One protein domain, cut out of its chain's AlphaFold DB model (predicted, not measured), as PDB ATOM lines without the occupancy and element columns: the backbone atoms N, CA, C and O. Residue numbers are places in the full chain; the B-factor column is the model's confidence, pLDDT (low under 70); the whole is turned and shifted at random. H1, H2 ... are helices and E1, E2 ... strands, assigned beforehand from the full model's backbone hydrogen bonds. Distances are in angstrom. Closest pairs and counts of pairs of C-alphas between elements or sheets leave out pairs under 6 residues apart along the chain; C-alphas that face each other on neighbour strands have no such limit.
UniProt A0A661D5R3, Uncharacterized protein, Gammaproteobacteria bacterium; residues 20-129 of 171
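AT A GLANCE: This is residues 20 to 129 of the 171 residues of an uncharacterized protein of Gammaproteobacteria bacterium (UniProt A0A661D5R3). Little regular structure here: a small parallel sheet, E1 E2 E3, sits among loops and four short helices. Loop residues 20 to 38 reach one long end, 43 to 58 the other. Of 110 printed residues, 40 are in named elements, ordered E1 H1 H2 E2 H3 E3 H4; the class is mixed. The whole is compact, radius of gyration of the C-alphas 13.8 A, spanning 45 by 28 by 19 A.

HOW THE PARTS SIT: Find E1, residues 39 to 42, parallel to E2, residues 75 to 78; N 77 and O 40 are within hydrogen-bond range, 2.9 A. E3, residues 106 to 108, is parallel to E2; N 78 and O 107 are within range, 2.8 A. H1, residues 59 to 63, and H2, residues 65 to 70, come between E1 and E2, and H3, residues 88 to 97, between E2 and E3: two strand-helix-strand units, parallel neighbour strands joined through helices, with right-handed crossovers. H3 and H4, residues 118 to 125, are close but not clearly touching; their closest C-alphas, Glu 88 and Arg 120, are 7.8 A apart. In H1 to H4 every O i to N i+4 pair is within range.

IN THESE COORDINATES: Find C-alpha 39, beginning E1, at (-14.607, 30.891, -28.917); H4 ends at C-alpha 125, (-29.982, 41.998, -21.593). H3 measures 13.9 A.

THE WHOLE: The farthest C-alphas, Lys 33 and Asn 53, are 45.9 A apart. The printed part has no cut; the link E1 to H1 is long. Residues 30 to 36 have pLDDT under 70.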
ATOM      1  N   GLU A  20     -18.110  43.979 -22.326       87.94
ATOM      2  CA  GLU A  20     -18.792  43.285 -21.233       87.94
ATOM      3  C   GLU A  20     -19.978  42.477 -21.771       87.94
ATOM      4  O   GLU A  20     -20.709  42.935 -22.658       87.94
ATOM      5  N   SER A  21     -20.146  41.252 -21.277       90.88
ATOM      6  CA  SER A  21     -21.307  40.429 -21.602       90.88
ATOM      7  C   SER A  21     -22.547  40.944 -20.868       90.88
ATOM      8  O   SER A  21     -22.531  40.992 -19.643       90.88
ATOM      9  N   PRO A  22     -23.671  41.205 -21.558       91.38
ATOM     10  CA  PRO A  22     -24.913  41.602 -20.894       91.38
ATOM     11  C   PRO A  22     -25.633  40.442 -20.184       91.38
ATOM     12  O   PRO A  22     -26.721  40.623 -19.640       91.38
ATOM     13  N   PHE A  23     -25.097  39.222 -20.263       94.25
ATOM     14  CA  PHE A  23     -25.730  38.028 -19.707       94.25
ATOM     15  C   PHE A  23     -25.164  37.633 -18.354       94.25
ATOM     16  O   PHE A  23     -25.911  37.115 -17.523       94.25
ATOM     17  N   ASN A  24     -23.862  37.828 -18.158       94.81
ATOM     18  CA  ASN A  24     -23.161  37.410 -16.950       94.81
ATOM     19  C   ASN A  24     -22.110  38.412 -16.463       94.81
ATOM     20  O   ASN A  24     -21.307  38.055 -15.607       94.81
ATOM     21  N   ASP A  25     -22.102  39.628 -17.017       93.44
ATOM     22  CA  ASP A  25     -21.246  40.753 -16.612       93.44
ATOM     23  C   ASP A  25     -19.736  40.439 -16.672       93.44
ATOM     24  O   ASP A  25     -18.880  41.163 -16.159       93.44
ATOM     25  N   LEU A  26     -19.369  39.345 -17.350       92.69
ATOM     26  CA  LEU A  26     -17.981  38.982 -17.574       92.69
ATOM     27  C   LEU A  26     -17.425  39.810 -18.728       92.69
ATOM     28  O   LEU A  26     -18.008  39.915 -19.811       92.69
ATOM     29  N   THR A  27     -16.251  40.382 -18.494       88.81
ATOM     30  CA  THR A  27     -15.559  41.214 -19.471       88.81
ATOM     31  C   THR A  27     -14.698  40.355 -20.389       88.81
ATOM     32  O   THR A  27     -13.869  39.571 -19.929       88.81
ATOM     33  N   LEU A  28     -14.846  40.541 -21.700       83.12
ATOM     34  CA  LEU A  28     -13.896  40.030 -22.680       83.12
ATOM     35  C   LEU A  28     -12.611  40.855 -22.580       83.12
ATOM     36  O   LEU A  28     -12.487  41.914 -23.201       83.12
ATOM     37  N   SER A  29     -11.661  40.381 -21.775       72.06
ATOM     38  CA  SER A  29     -10.329  40.974 -21.723       72.06
ATOM     39  C   SER A  29      -9.694  40.871 -23.107       72.06
ATOM     40  O   SER A  29      -9.594  39.770 -23.658       72.06
ATOM     41  N   GLN A  30      -9.224  41.993 -23.659       61.56
ATOM     42  CA  GLN A  30      -8.185  41.909 -24.680       61.56
ATOM     43  C   GLN A  30      -7.029  41.186 -24.014       61.56
ATOM     44  O   GLN A  30      -6.447  41.700 -23.063       61.56
ATOM     45  N   ALA A  31      -6.746  39.964 -24.452       55.94
ATOM     46  CA  ALA A  31      -5.527  39.315 -24.035       55.94
ATOM     47  C   ALA A  31      -4.401  40.212 -24.546       55.94
ATOM     48  O   ALA A  31      -4.147  40.264 -25.746       55.94
ATOM     49  N   GLU A  32      -3.767  40.955 -23.638       48.31
ATOM     50  CA  GLU A  32      -2.774  41.994 -23.942       48.31
ATOM     51  C   GLU A  32      -1.584  41.457 -24.764       48.31
ATOM     52  O   GLU A  32      -0.760  42.228 -25.248       48.31
ATOM     53  N   LYS A  33      -1.499  40.127 -24.932       45.72
ATOM     54  CA  LYS A  33      -0.455  39.398 -25.654       45.72
ATOM     55  C   LYS A  33      -0.933  38.196 -26.489       45.72
ATOM     56  O   LYS A  33      -0.076  37.469 -26.979       45.72
ATOM     57  N   ALA A  34      -2.235  37.918 -26.642       52.97
ATOM     58  CA  ALA A  34      -2.635  36.733 -27.417       52.97
ATOM     59  C   ALA A  34      -2.798  37.059 -28.907       52.97
ATOM     60  O   ALA A  34      -3.711  37.778 -29.306       52.97
ATOM     61  N   ASP A  35      -1.964  36.436 -29.739       58.12
ATOM     62  CA  ASP A  35      -2.073  36.434 -31.208       58.12
ATOM     63  C   ASP A  35      -3.359  35.753 -31.730       58.12
ATOM     64  O   ASP A  35      -3.584  35.666 -32.937       58.12
ATOM     65  N   SER A  36      -4.203  35.214 -30.841       68.69
ATOM     66  CA  SER A  36      -5.372  34.414 -31.200       68.69
ATOM     67  C   SER A  36      -6.490  34.510 -30.160       68.69
ATOM     68  O   SER A  36      -6.234  34.707 -28.975       68.69
ATOM     69  N   TYR A  37      -7.731  34.342 -30.623       74.56
ATOM     70  CA  TYR A  37      -8.919  34.184 -29.784       74.56
ATOM     71  C   TYR A  37      -9.501  32.790 -30.008       74.56
ATOM     72  O   TYR A  37      -9.530  32.300 -31.141       74.56
ATOM     73  N   SER A  38     -10.008  32.177 -28.944       83.50
ATOM     74  CA  SER A  38     -10.796  30.947 -28.995       83.50
ATOM     75  C   SER A  38     -12.225  31.260 -28.569       83.50
ATOM     76  O   SER A  38     -12.455  31.966 -27.592       83.50
ATOM     77  N   PHE A  39     -13.208  30.754 -29.301       87.19
ATOM     78  CA  PHE A  39     -14.607  30.891 -28.917       87.19
ATOM     79  C   PHE A  39     -15.396  29.669 -29.350       87.19
ATOM     80  O   PHE A  39     -15.045  28.999 -30.323       87.19
ATOM     81  N   GLU A  40     -16.472  29.402 -28.623       89.94
ATOM     82  CA  GLU A  40     -17.473  28.424 -29.021       89.94
ATOM     83  C   GLU A  40     -18.721  29.125 -29.540       89.94
ATOM     84  O   GLU A  40     -19.065  30.236 -29.125       89.94
ATOM     85  N   VAL A  41     -19.384  28.454 -30.476       91.00
ATOM     86  CA  VAL A  41     -20.644  28.900 -31.055       91.00
ATOM     87  C   VAL A  41     -21.679  27.811 -30.836       91.00
ATOM     88  O   VAL A  41     -21.455  26.658 -31.207       91.00
ATOM     89  N   GLY A  42     -22.818  28.180 -30.262       90.62
ATOM     90  CA  GLY A  42     -23.980  27.305 -30.110       90.62
ATOM     91  C   GLY A  42     -25.257  28.047 -30.468       90.62
ATOM     92  O   GLY A  42     -25.226  29.236 -30.734       90.62
ATOM     93  N   GLY A  43     -26.394  27.374 -30.493       92.38
ATOM     94  CA  GLY A  43     -27.693  27.993 -30.752       92.38
ATOM     95  C   GLY A  43     -28.790  26.976 -30.507       92.38
ATOM     96  O   GLY A  43     -28.483  25.801 -30.297       92.38
ATOM     97  N   HIS A  44     -30.053  27.409 -30.507       95.00
ATOM     98  CA  HIS A  44     -31.166  26.525 -30.146       95.00
ATOM     99  C   HIS A  44     -30.923  25.856 -28.779       95.00
ATOM    100  O   HIS A  44     -31.177  24.665 -28.587       95.00
ATOM    101  N   LEU A  45     -30.399  26.613 -27.803       95.44
ATOM    102  CA  LEU A  45     -30.024  26.052 -26.501       95.44
ATOM    103  C   LEU A  45     -31.238  25.493 -25.756       95.44
ATOM    104  O   LEU A  45     -31.069  24.574 -24.953       95.44
ATOM    105  N   TYR A  46     -32.457  25.958 -26.065       94.62
ATOM    106  CA  TYR A  46     -33.693  25.363 -25.548       94.62
ATOM    107  C   TYR A  46     -33.891  23.887 -25.958       94.62
ATOM    108  O   TYR A  46     -34.703  23.186 -25.352       94.62
ATOM    109  N   GLY A  47     -33.188  23.401 -26.987       93.25
ATOM    110  CA  GLY A  47     -33.246  22.021 -27.478       93.25
ATOM    111  C   GLY A  47     -34.392  21.704 -28.440       93.25
ATOM    112  O   GLY A  47     -34.844  22.531 -29.223       93.25
ATOM    113  N   ALA A  48     -34.878  20.463 -28.408       90.44
ATOM    114  CA  ALA A  48     -35.891  19.975 -29.345       90.44
ATOM    115  C   ALA A  48     -37.255  20.667 -29.175       90.44
ATOM    116  O   ALA A  48     -37.705  20.886 -28.046       90.44
ATOM    117  N   SER A  49     -37.953  20.941 -30.292       86.44
ATOM    118  CA  SER A  49     -39.326  21.508 -30.371       86.44
ATOM    119  C   SER A  49     -40.324  20.853 -29.408       86.44
ATOM    120  O   SER A  49     -41.180  21.527 -28.838       86.44
ATOM    121  N   LYS A  50     -40.165  19.549 -29.173       86.44
ATOM    122  CA  LYS A  50     -41.005  18.739 -28.281       86.44
ATOM    123  C   LYS A  50     -40.955  19.193 -26.816       86.44
ATOM    124  O   LYS A  50     -41.958  19.058 -26.127       86.44
ATOM    125  N   ASN A  51     -39.870  19.830 -26.367       78.19
ATOM    126  CA  ASN A  51     -39.712  20.344 -24.998       78.19
ATOM    127  C   ASN A  51     -40.365  21.727 -24.805       78.19
ATOM    128  O   ASN A  51     -39.815  22.601 -24.140       78.19
ATOM    129  N   HIS A  52     -41.525  21.966 -25.419       81.56
ATOM    130  CA  HIS A  52     -42.177  23.280 -25.448       81.56
ATOM    131  C   HIS A  52     -42.674  23.767 -24.077       81.56
ATOM    132  O   HIS A  52     -42.850  24.969 -23.905       81.56
ATOM    133  N   ASN A  53     -42.853  22.859 -23.110       87.06
ATOM    134  CA  ASN A  53     -43.256  23.183 -21.736       87.06
ATOM    135  C   ASN A  53     -42.068  23.442 -20.793       87.06
ATOM    136  O   ASN A  53     -42.278  23.782 -19.633       87.06
ATOM    137  N   SER A  54     -40.827  23.253 -21.254       92.88
ATOM    138  CA  SER A  54     -39.647  23.505 -20.425       92.88
ATOM    139  C   SER A  54     -39.344  24.997 -20.348       92.88
ATOM    140  O   SER A  54     -39.178  25.655 -21.375       92.88
ATOM    141  N   VAL A  55     -39.175  25.498 -19.126       96.25
ATOM    142  CA  VAL A  55     -38.637  26.842 -18.852       96.25
ATOM    143  C   VAL A  55     -37.105  26.869 -18.874       96.25
ATOM    144  O   VAL A  55     -36.500  27.939 -18.896       96.25
ATOM    145  N   PHE A  56     -36.475  25.691 -18.901       96.56
ATOM    146  CA  PHE A  56     -35.029  25.515 -18.936       96.56
ATOM    147  C   PHE A  56     -34.513  25.211 -20.347       96.56
ATOM    148  O   PHE A  56     -35.225  24.587 -21.147       96.56
ATOM    149  N   PRO A  57     -33.245  25.563 -20.628       95.81
ATOM    150  CA  PRO A  57     -32.500  25.034 -21.761       95.81
ATOM    151  C   PRO A  57     -32.412  23.504 -21.766       95.81
ATOM    152  O   PRO A  57     -32.701  22.837 -20.773       95.81
ATOM    153  N   SER A  58     -31.989  22.940 -22.895       95.62
ATOM    154  CA  SER A  58     -31.815  21.499 -23.065       95.62
ATOM    155  C   SER A  58     -30.916  20.893 -21.986       95.62
ATOM    156  O   SER A  58     -29.863  21.434 -21.647       95.62
ATOM    157  N   SER A  59     -31.308  19.726 -21.469       94.94
ATOM    158  CA  SER A  59     -30.527  18.990 -20.469       94.94
ATOM    159  C   SER A  59     -29.135  18.615 -20.979       94.94
ATOM    160  O   SER A  59     -28.181  18.629 -20.208       94.94
ATOM    161  N   SER A  60     -28.996  18.347 -22.280       94.00
ATOM    162  CA  SER A  60     -27.708  18.105 -22.932       94.00
ATOM    163  C   SER A  60     -26.784  19.320 -22.834       94.00
ATOM    164  O   SER A  60     -25.619  19.164 -22.470       94.00
ATOM    165  N   PHE A  61     -27.291  20.529 -23.092       95.62
ATOM    166  CA  PHE A  61     -26.516  21.754 -22.914       95.62
ATOM    167  C   PHE A  61     -26.182  21.991 -21.437       95.62
ATOM    168  O   PHE A  61     -25.014  22.171 -21.095       95.62
ATOM    169  N   LEU A  62     -27.176  21.904 -20.547       97.06
ATOM    170  CA  LEU A  62     -26.986  22.116 -19.106       97.06
ATOM    171  C   LEU A  62     -25.981  21.134 -18.486       97.06
ATOM    172  O   LEU A  62     -25.182  21.532 -17.636       97.06
ATOM    173  N   GLY A  63     -25.996  19.873 -18.928       97.31
ATOM    174  CA  GLY A  63     -25.061  18.832 -18.498       97.31
ATOM    175  C   GLY A  63     -23.642  19.002 -19.049       97.31
ATOM    176  O   GLY A  63     -22.715  18.383 -18.538       97.31
ATOM    177  N   ASN A  64     -23.447  19.856 -20.058       96.44
ATOM    178  CA  ASN A  64     -22.138  20.137 -20.651       96.44
ATOM    179  C   ASN A  64     -21.511  21.458 -20.177       96.44
ATOM    180  O   ASN A  64     -20.391  21.755 -20.589       96.44
ATOM    181  N   ILE A  65     -22.168  22.237 -19.308       96.75
ATOM    182  CA  ILE A  65     -21.646  23.537 -18.844       96.75
ATOM    183  C   ILE A  65     -20.247  23.408 -18.228       96.75
ATOM    184  O   ILE A  65     -19.371  24.211 -18.539       96.75
ATOM    185  N   ASP A  66     -19.993  22.379 -17.417       96.75
ATOM    186  CA  ASP A  66     -18.674  22.194 -16.797       96.75
ATOM    187  C   ASP A  66     -17.594  21.859 -17.832       96.75
ATOM    188  O   ASP A  66     -16.467  22.352 -17.747       96.75
ATOM    189  N   ARG A  67     -17.959  21.103 -18.876       95.69
ATOM    190  CA  ARG A  67     -17.069  20.821 -20.006       95.69
ATOM    191  C   ARG A  67     -16.753  22.094 -20.793       95.69
ATOM    192  O   ARG A  67     -15.586  22.319 -21.104       95.69
ATOM    193  N   ILE A  68     -17.752  22.934 -21.069       94.75
ATOM    194  CA  ILE A  68     -17.571  24.236 -21.738       94.75
ATOM    195  C   ILE A  68     -16.667  25.140 -20.887       94.75
ATOM    196  O   ILE A  68     -15.710  25.721 -21.382       94.75
ATOM    197  N   ASN A  69     -16.895  25.191 -19.575       95.31
ATOM    198  CA  ASN A  69     -16.041  25.934 -18.644       95.31
ATOM    199  C   ASN A  69     -14.585  25.440 -18.626       95.31
ATOM    200  O   ASN A  69     -13.687  26.220 -18.322       95.31
ATOM    201  N   SER A  70     -14.341  24.171 -18.962       95.19
ATOM    202  CA  SER A  70     -12.996  23.589 -19.040       95.19
ATOM    203  C   SER A  70     -12.305  23.747 -20.404       95.19
ATOM    204  O   SER A  70     -11.120  23.440 -20.508       95.19
ATOM    205  N   SER A  71     -12.993  24.228 -21.452       88.75
ATOM    206  CA  SER A  71     -12.451  24.238 -22.824       88.75
ATOM    207  C   SER A  71     -11.453  25.370 -23.120       88.75
ATOM    208  O   SER A  71     -10.942  25.459 -24.236       88.75
ATOM    209  N   ASN A  72     -11.127  26.203 -22.123       84.81
ATOM    210  CA  ASN A  72     -10.194  27.336 -22.229       84.81
ATOM    211  C   ASN A  72     -10.531  28.291 -23.398       84.81
ATOM    212  O   ASN A  72      -9.652  28.812 -24.094       84.81
ATOM    213  N   ILE A  73     -11.828  28.481 -23.649       88.31
ATOM    214  CA  ILE A  73     -12.339  29.439 -24.631       88.31
ATOM    215  C   ILE A  73     -12.392  30.846 -24.037       88.31
ATOM    216  O   ILE A  73     -12.708  31.029 -22.865       88.31
ATOM    217  N   SER A  74     -12.110  31.855 -24.857       87.94
ATOM    218  CA  SER A  74     -12.143  33.262 -24.446       87.94
ATOM    219  C   SER A  74     -13.567  33.791 -24.255       87.94
ATOM    220  O   SER A  74     -13.777  34.674 -23.432       87.94
ATOM    221  N   PHE A  75     -14.539  33.297 -25.027       90.12
ATOM    222  CA  PHE A  75     -15.956  33.667 -24.918       90.12
ATOM    223  C   PHE A  75     -16.858  32.645 -25.623       90.12
ATOM    224  O   PHE A  75     -16.397  31.831 -26.427       90.12
ATOM    225  N   PHE A  76     -18.156  32.712 -25.343       92.50
ATOM    226  CA  PHE A  76     -19.190  31.917 -26.000       92.50
ATOM    227  C   PHE A  76     -20.144  32.830 -26.773       92.50
ATOM    228  O   PHE A  76     -20.567  33.875 -26.274       92.50
ATOM    229  N   VAL A  77     -20.528  32.417 -27.979       91.94
ATOM    230  CA  VAL A  77     -21.528  33.108 -28.798       91.94
ATOM    231  C   VAL A  77     -22.714  32.186 -29.059       91.94
ATOM    232  O   VAL A  77     -22.597  31.184 -29.760       91.94
ATOM    233  N   SER A  78     -23.883  32.542 -28.536       93.62
ATOM    234  CA  SER A  78     -25.137  31.938 -28.963       93.62
ATOM    235  C   SER A  78     -25.622  32.560 -30.271       93.62
ATOM    236  O   SER A  78     -25.583  33.775 -30.449       93.62
ATOM    237  N   LEU A  79     -26.128  31.730 -31.178       92.62
ATOM    238  CA  LEU A  79     -26.807  32.101 -32.416       92.62
ATOM    239  C   LEU A  79     -28.310  32.332 -32.206       92.62
ATOM    240  O   LEU A  79     -29.050  32.466 -33.177       92.62
ATOM    241  N   GLY A  80     -28.754  32.385 -30.949       93.25
ATOM    242  CA  GLY A  80     -30.138  32.625 -30.584       93.25
ATOM    243  C   GLY A  80     -30.888  31.378 -30.143       93.25
ATOM    244  O   GLY A  80     -30.362  30.261 -30.158       93.25
ATOM    245  N   ASP A  81     -32.150  31.593 -29.777       95.25
ATOM    246  CA  ASP A  81     -33.080  30.555 -29.339       95.25
ATOM    247  C   ASP A  81     -32.578  29.856 -28.064       95.25
ATOM    248  O   ASP A  81     -32.510  28.631 -27.940       95.25
ATOM    249  N   ASN A  82     -32.199  30.679 -27.086       95.88
ATOM    250  CA  ASN A  82     -31.650  30.240 -25.807       95.88
ATOM    251  C   ASN A  82     -32.720  29.673 -24.874       95.88
ATOM    252  O   ASN A  82     -32.458  28.763 -24.090       95.88
ATOM    253  N   PHE A  83     -33.928  30.215 -24.974       95.25
ATOM    254  CA  PHE A  83     -35.112  29.812 -24.228       95.25
ATOM    255  C   PHE A  83     -36.342  29.911 -25.134       95.25
ATOM    256  O   PHE A  83     -36.327  30.592 -26.157       95.25
ATOM    257  N   ARG A  84     -37.425  29.215 -24.776       93.44
ATOM    258  CA  ARG A  84     -38.621  29.092 -25.626       93.44
ATOM    259  C   ARG A  84     -39.392  30.389 -25.829       93.44
ATOM    260  O   ARG A  84     -39.979  30.588 -26.894       93.44
ATOM    261  N   ARG A  85     -39.472  31.217 -24.791       94.94
ATOM    262  CA  ARG A  85     -40.242  32.464 -24.790       94.94
ATOM    263  C   ARG A  85     -39.572  33.480 -23.879       94.94
ATOM    264  O   ARG A  85     -39.118  33.117 -22.803       94.94
ATOM    265  N   ALA A  86     -39.604  34.753 -24.248       96.00
ATOM    266  CA  ALA A  86     -39.117  35.868 -23.440       96.00
ATOM    267  C   ALA A  86     -40.148  36.246 -22.361       96.00
ATOM    268  O   ALA A  86     -40.698  37.344 -22.334       96.00
ATOM    269  N   THR A  87     -40.477  35.286 -21.500       97.00
ATOM    270  CA  THR A  87     -41.260  35.515 -20.277       97.00
ATOM    271  C   THR A  87     -40.310  35.674 -19.094       97.00
ATOM    272  O   THR A  87     -39.150  35.280 -19.187       97.00
ATOM    273  N   GLU A  88     -40.799  36.220 -17.978       97.56
ATOM    274  CA  GLU A  88     -39.970  36.400 -16.773       97.56
ATOM    275  C   GLU A  88     -39.395  35.069 -16.304       97.56
ATOM    276  O   GLU A  88     -38.197  34.929 -16.093       97.56
ATOM    277  N   GLU A  89     -40.266  34.066 -16.225       97.50
ATOM    278  CA  GLU A  89     -39.923  32.732 -15.763       97.50
ATOM    279  C   GLU A  89     -38.787  32.123 -16.589       97.50
ATOM    280  O   GLU A  89     -37.800  31.658 -16.029       97.50
ATOM    281  N   HIS A  90     -38.871  32.188 -17.917       97.69
ATOM    282  CA  HIS A  90     -37.824  31.658 -18.790       97.69
ATOM    283  C   HIS A  90     -36.508  32.429 -18.651       97.69
ATOM    284  O   HIS A  90     -35.438  31.823 -18.653       97.69
ATOM    285  N   ILE A  91     -36.568  33.757 -18.526       97.88
ATOM    286  CA  ILE A  91     -35.373  34.597 -18.415       97.88
ATOM    287  C   ILE A  91     -34.662  34.359 -17.078       97.88
ATOM    288  O   ILE A  91     -33.443  34.186 -17.061       97.88
ATOM    289  N   VAL A  92     -35.401  34.290 -15.969       97.81
ATOM    290  CA  VAL A  92     -34.851  34.008 -14.633       97.81
ATOM    291  C   VAL A  92     -34.226  32.612 -14.576       97.81
ATOM    292  O   VAL A  92     -33.103  32.449 -14.086       97.81
ATOM    293  N   HIS A  93     -34.898  31.601 -15.134       97.88
ATOM    294  CA  HIS A  93     -34.347  30.247 -15.207       97.88
ATOM    295  C   HIS A  93     -33.141  30.163 -16.145       97.88
ATOM    296  O   HIS A  93     -32.166  29.491 -15.822       97.88
ATOM    297  N   PHE A  94     -33.131  30.895 -17.259       97.88
ATOM    298  CA  PHE A  94     -31.954  30.981 -18.121       97.88
ATOM    299  C   PHE A  94     -30.765  31.642 -17.406       97.88
ATOM    300  O   PHE A  94     -29.648  31.115 -17.441       97.88
ATOM    301  N   LYS A  95     -30.987  32.766 -16.712       97.88
ATOM    302  CA  LYS A  95     -29.938  33.464 -15.953       97.88
ATOM    303  C   LYS A  95     -29.322  32.562 -14.879       97.88
ATOM    304  O   LYS A  95     -28.098  32.466 -14.780       97.88
ATOM    305  N   SER A  96     -30.151  31.861 -14.112       97.88
ATOM    306  CA  SER A  96     -29.689  30.963 -13.043       97.88
ATOM    307  C   SER A  96     -29.070  29.660 -13.566       97.88
ATOM    308  O   SER A  96     -28.023  29.241 -13.082       97.88
ATOM    309  N   ALA A  97     -29.657  29.020 -14.578       97.50
ATOM    310  CA  ALA A  97     -29.200  27.711 -15.052       97.50
ATOM    311  C   ALA A  97     -28.035  27.777 -16.050       97.50
ATOM    312  O   ALA A  97     -27.318  26.785 -16.195       97.50
ATOM    313  N   VAL A  98     -27.858  28.909 -16.741       97.44
ATOM    314  CA  VAL A  98     -26.835  29.086 -17.782       97.44
ATOM    315  C   VAL A  98     -25.947  30.282 -17.501       97.44
ATOM    316  O   VAL A  98     -24.756  30.095 -17.265       97.44
ATOM    317  N   ALA A  99     -26.497  31.499 -17.533       96.00
ATOM    318  CA  ALA A  99     -25.663  32.698 -17.615       96.00
ATOM    319  C   ALA A  99     -24.722  32.836 -16.406       96.00
ATOM    320  O   ALA A  99     -23.522  33.021 -16.580       96.00
ATOM    321  N   SER A 100     -25.240  32.617 -15.195       97.25
ATOM    322  CA  SER A 100     -24.457  32.641 -13.950       97.25
ATOM    323  C   SER A 100     -23.469  31.476 -13.789       97.25
ATOM    324  O   SER A 100     -22.578  31.544 -12.946       97.25
ATOM    325  N   ARG A 101     -23.609  30.399 -14.575       97.81
ATOM    326  CA  ARG A 101     -22.750  29.205 -14.496       97.81
ATOM    327  C   ARG A 101     -21.649  29.179 -15.555       97.81
ATOM    328  O   ARG A 101     -20.670  28.452 -15.381       97.81
ATOM    329  N   LEU A 102     -21.796  29.935 -16.640       96.88
ATOM    330  CA  LEU A 102     -20.746  30.106 -17.640       96.88
ATOM    331  C   LEU A 102     -19.642  31.013 -17.087       96.88
ATOM    332  O   LEU A 102     -19.905  32.132 -16.653       96.88
ATOM    333  N   LYS A 103     -18.399  30.529 -17.125       96.00
ATOM    334  CA  LYS A 103     -17.208  31.210 -16.582       96.00
ATOM    335  C   LYS A 103     -16.474  32.074 -17.611       96.00
ATOM    336  O   LYS A 103     -15.349  32.498 -17.372       96.00
ATOM    337  N   MET A 104     -17.098  32.308 -18.758       93.50
ATOM    338  CA  MET A 104     -16.597  33.152 -19.835       93.50
ATOM    339  C   MET A 104     -17.688  34.130 -20.292       93.50
ATOM    340  O   MET A 104     -18.877  33.838 -20.118       93.50
ATOM    341  N   PRO A 105     -17.319  35.269 -20.903       93.38
ATOM    342  CA  PRO A 105     -18.279  36.180 -21.516       93.38
ATOM    343  C   PRO A 105     -19.211  35.451 -22.489       93.38
ATOM    344  O   PRO A 105     -18.754  34.695 -23.350       93.38
ATOM    345  N   PHE A 106     -20.517  35.687 -22.353       93.69
ATOM    346  CA  PHE A 106     -21.549  35.076 -23.190       93.69
ATOM    347  C   PHE A 106     -22.283  36.137 -24.017       93.69
ATOM    348  O   PHE A 106     -22.827  37.099 -23.478       93.69
ATOM    349  N   PHE A 107     -22.329  35.969 -25.333       92.19
ATOM    350  CA  PHE A 107     -23.016  36.886 -26.246       92.19
ATOM    351  C   PHE A 107     -24.137  36.154 -26.984       92.19
ATOM    352  O   PHE A 107     -24.024  34.958 -27.227       92.19
ATOM    353  N   ASN A 108     -25.222  36.846 -27.346       92.75
ATOM    354  CA  ASN A 108     -26.380  36.211 -27.982       92.75
ATOM    355  C   ASN A 108     -26.824  36.904 -29.264       92.75
ATOM    356  O   ASN A 108     -27.143  38.088 -29.233       92.75
ATOM    357  N   ALA A 109     -26.942  36.165 -30.363       90.31
ATOM    358  CA  ALA A 109     -27.382  36.683 -31.647       90.31
ATOM    359  C   ALA A 109     -28.897  36.835 -31.828       90.31
ATOM    360  O   ALA A 109     -29.354  37.148 -32.922       90.31
ATOM    361  N   VAL A 110     -29.660  36.652 -30.754       92.62
ATOM    362  CA  VAL A 110     -31.125  36.687 -30.692       92.62
ATOM    363  C   VAL A 110     -31.838  35.883 -31.785       92.62
ATOM    364  O   VAL A 110     -31.969  36.283 -32.941       92.62
ATOM    365  N   GLY A 111     -32.408  34.757 -31.387       92.94
ATOM    366  CA  GLY A 111     -33.345  33.998 -32.203       92.94
ATOM    367  C   GLY A 111     -34.759  34.569 -32.101       92.94
ATOM    368  O   GLY A 111     -35.026  35.486 -31.319       92.94
ATOM    369  N   ASN A 112     -35.692  34.048 -32.895       94.81
ATOM    370  CA  ASN A 112     -37.089  34.491 -32.841       94.81
ATOM    371  C   ASN A 112     -37.735  34.174 -31.484       94.81
ATOM    372  O   ASN A 112     -38.609  34.924 -31.050       94.81
ATOM    373  N   HIS A 113     -37.296  33.116 -30.794       95.25
ATOM    374  CA  HIS A 113     -37.826  32.766 -29.479       95.25
ATOM    375  C   HIS A 113     -37.346  33.715 -28.372       95.25
ATOM    376  O   HIS A 113     -38.142  34.090 -27.500       95.25
ATOM    377  N   ASP A 114     -36.099  34.185 -28.470       95.50
ATOM    378  CA  ASP A 114     -35.492  35.112 -27.508       95.50
ATOM    379  C   ASP A 114     -36.249  36.442 -27.425       95.50
ATOM    380  O   ASP A 114     -36.332  37.043 -26.360       95.50
ATOM    381  N   VAL A 115     -36.822  36.901 -28.543       95.69
ATOM    382  CA  VAL A 115     -37.478  38.217 -28.660       95.69
ATOM    383  C   VAL A 115     -38.989  38.130 -28.881       95.69
ATOM    384  O   VAL A 115     -39.602  39.095 -29.334       95.69
ATOM    385  N   THR A 116     -39.613  37.005 -28.513       95.94
ATOM    386  CA  THR A 116     -41.089  36.874 -28.471       95.94
ATOM    387  C   THR A 116     -41.753  37.972 -27.632       95.94
ATOM    388  O   THR A 116     -42.880  38.364 -27.921       95.94
ATOM    389  N   ASN A 117     -41.039  38.510 -26.639       97.06
ATOM    390  CA  ASN A 117     -41.298  39.819 -26.046       97.06
ATOM    391  C   ASN A 117     -39.983  40.620 -26.014       97.06
ATOM    392  O   ASN A 117     -39.164  40.468 -25.106       97.06
ATOM    393  N   ARG A 118     -39.768  41.451 -27.040       95.12
ATOM    394  CA  ARG A 118     -38.539  42.241 -27.208       95.12
ATOM    395  C   ARG A 118     -38.298  43.220 -26.064       95.12
ATOM    396  O   ARG A 118     -37.167  43.325 -25.614       95.12
ATOM    397  N   GLU A 119     -39.327  43.932 -25.617       96.56
ATOM    398  CA  GLU A 119     -39.193  44.917 -24.539       96.56
ATOM    399  C   GLU A 119     -38.662  44.255 -23.269       96.56
ATOM    400  O   GLU A 119     -37.685  44.719 -22.686       96.56
ATOM    401  N   ARG A 120     -39.231  43.100 -22.906       97.19
ATOM    402  CA  ARG A 120     -38.757  42.325 -21.760       97.19
ATOM    403  C   ARG A 120     -37.330  41.829 -21.956       97.19
ATOM    404  O   ARG A 120     -36.514  41.978 -21.057       97.19
ATOM    405  N   TYR A 121     -37.015  41.262 -23.119       96.44
ATOM    406  CA  TYR A 121     -35.648  40.831 -23.416       96.44
ATOM    407  C   TYR A 121     -34.646  41.981 -23.226       96.44
ATOM    408  O   TYR A 121     -33.648  41.827 -22.520       96.44
ATOM    409  N   GLU A 122     -34.926  43.142 -23.823       95.62
ATOM    410  CA  GLU A 122     -34.032  44.300 -23.771       95.62
ATOM    411  C   GLU A 122     -33.935  44.900 -22.362       95.62
ATOM    412  O   GLU A 122     -32.875  45.413 -22.005       95.62
ATOM    413  N   ALA A 123     -34.977  44.778 -21.533       96.75
ATOM    414  CA  ALA A 123     -34.928  45.173 -20.125       96.75
ATOM    415  C   ALA A 123     -33.933  44.333 -19.300       96.75
ATOM    416  O   ALA A 123     -33.346  44.847 -18.350       96.75
ATOM    417  N   HIS A 124     -33.707  43.063 -19.661       96.19
ATOM    418  CA  HIS A 124     -32.768  42.189 -18.944       96.19
ATOM    419  C   HIS A 124     -31.362  42.126 -19.536       96.19
ATOM    420  O   HIS A 124     -30.428  41.869 -18.775       96.19
ATOM    421  N   PHE A 125     -31.226  42.272 -20.858       94.31
ATOM    422  CA  PHE A 125     -29.982  41.998 -21.593       94.31
ATOM    423  C   PHE A 125     -29.538  43.153 -22.506       94.31
ATOM    424  O   PHE A 125     -28.561  43.029 -23.244       94.31
ATOM    425  N   GLY A 126     -30.253  44.278 -22.502       92.38
ATOM    426  CA  GLY A 126     -29.952  45.410 -23.368       92.38
ATOM    427  C   GLY A 126     -30.276  45.158 -24.843       92.38
ATOM    428  O   GLY A 126     -31.027  44.258 -25.218       92.38
ATOM    429  N   LYS A 127     -29.737  46.018 -25.712       90.38
ATOM    430  CA  LYS A 127     -30.080  46.035 -27.139       90.38
ATOM    431  C   LYS A 127     -29.633  44.764 -27.857       90.38
ATOM    432  O   LYS A 127     -28.553  44.235 -27.627       90.38
ATOM    433  N   THR A 128     -30.435  44.329 -28.825       85.56
ATOM    434  CA  THR A 128     -30.185  43.105 -29.608       85.56
ATOM    435  C   THR A 128     -29.177  43.294 -30.750       85.56
ATOM    436  O   THR A 128     -29.267  42.623 -31.778       85.56
ATOM    437  N   TYR A 129     -28.295  44.280 -30.626       79.56
ATOM    438  CA  TYR A 129     -27.270  44.625 -31.601       79.56
ATOM    439  C   TYR A 129     -25.988  44.930 -30.845       79.56
ATOM    440  O   TYR A 129     -25.972  45.818 -29.992       79.56
TER     441      TYR A 129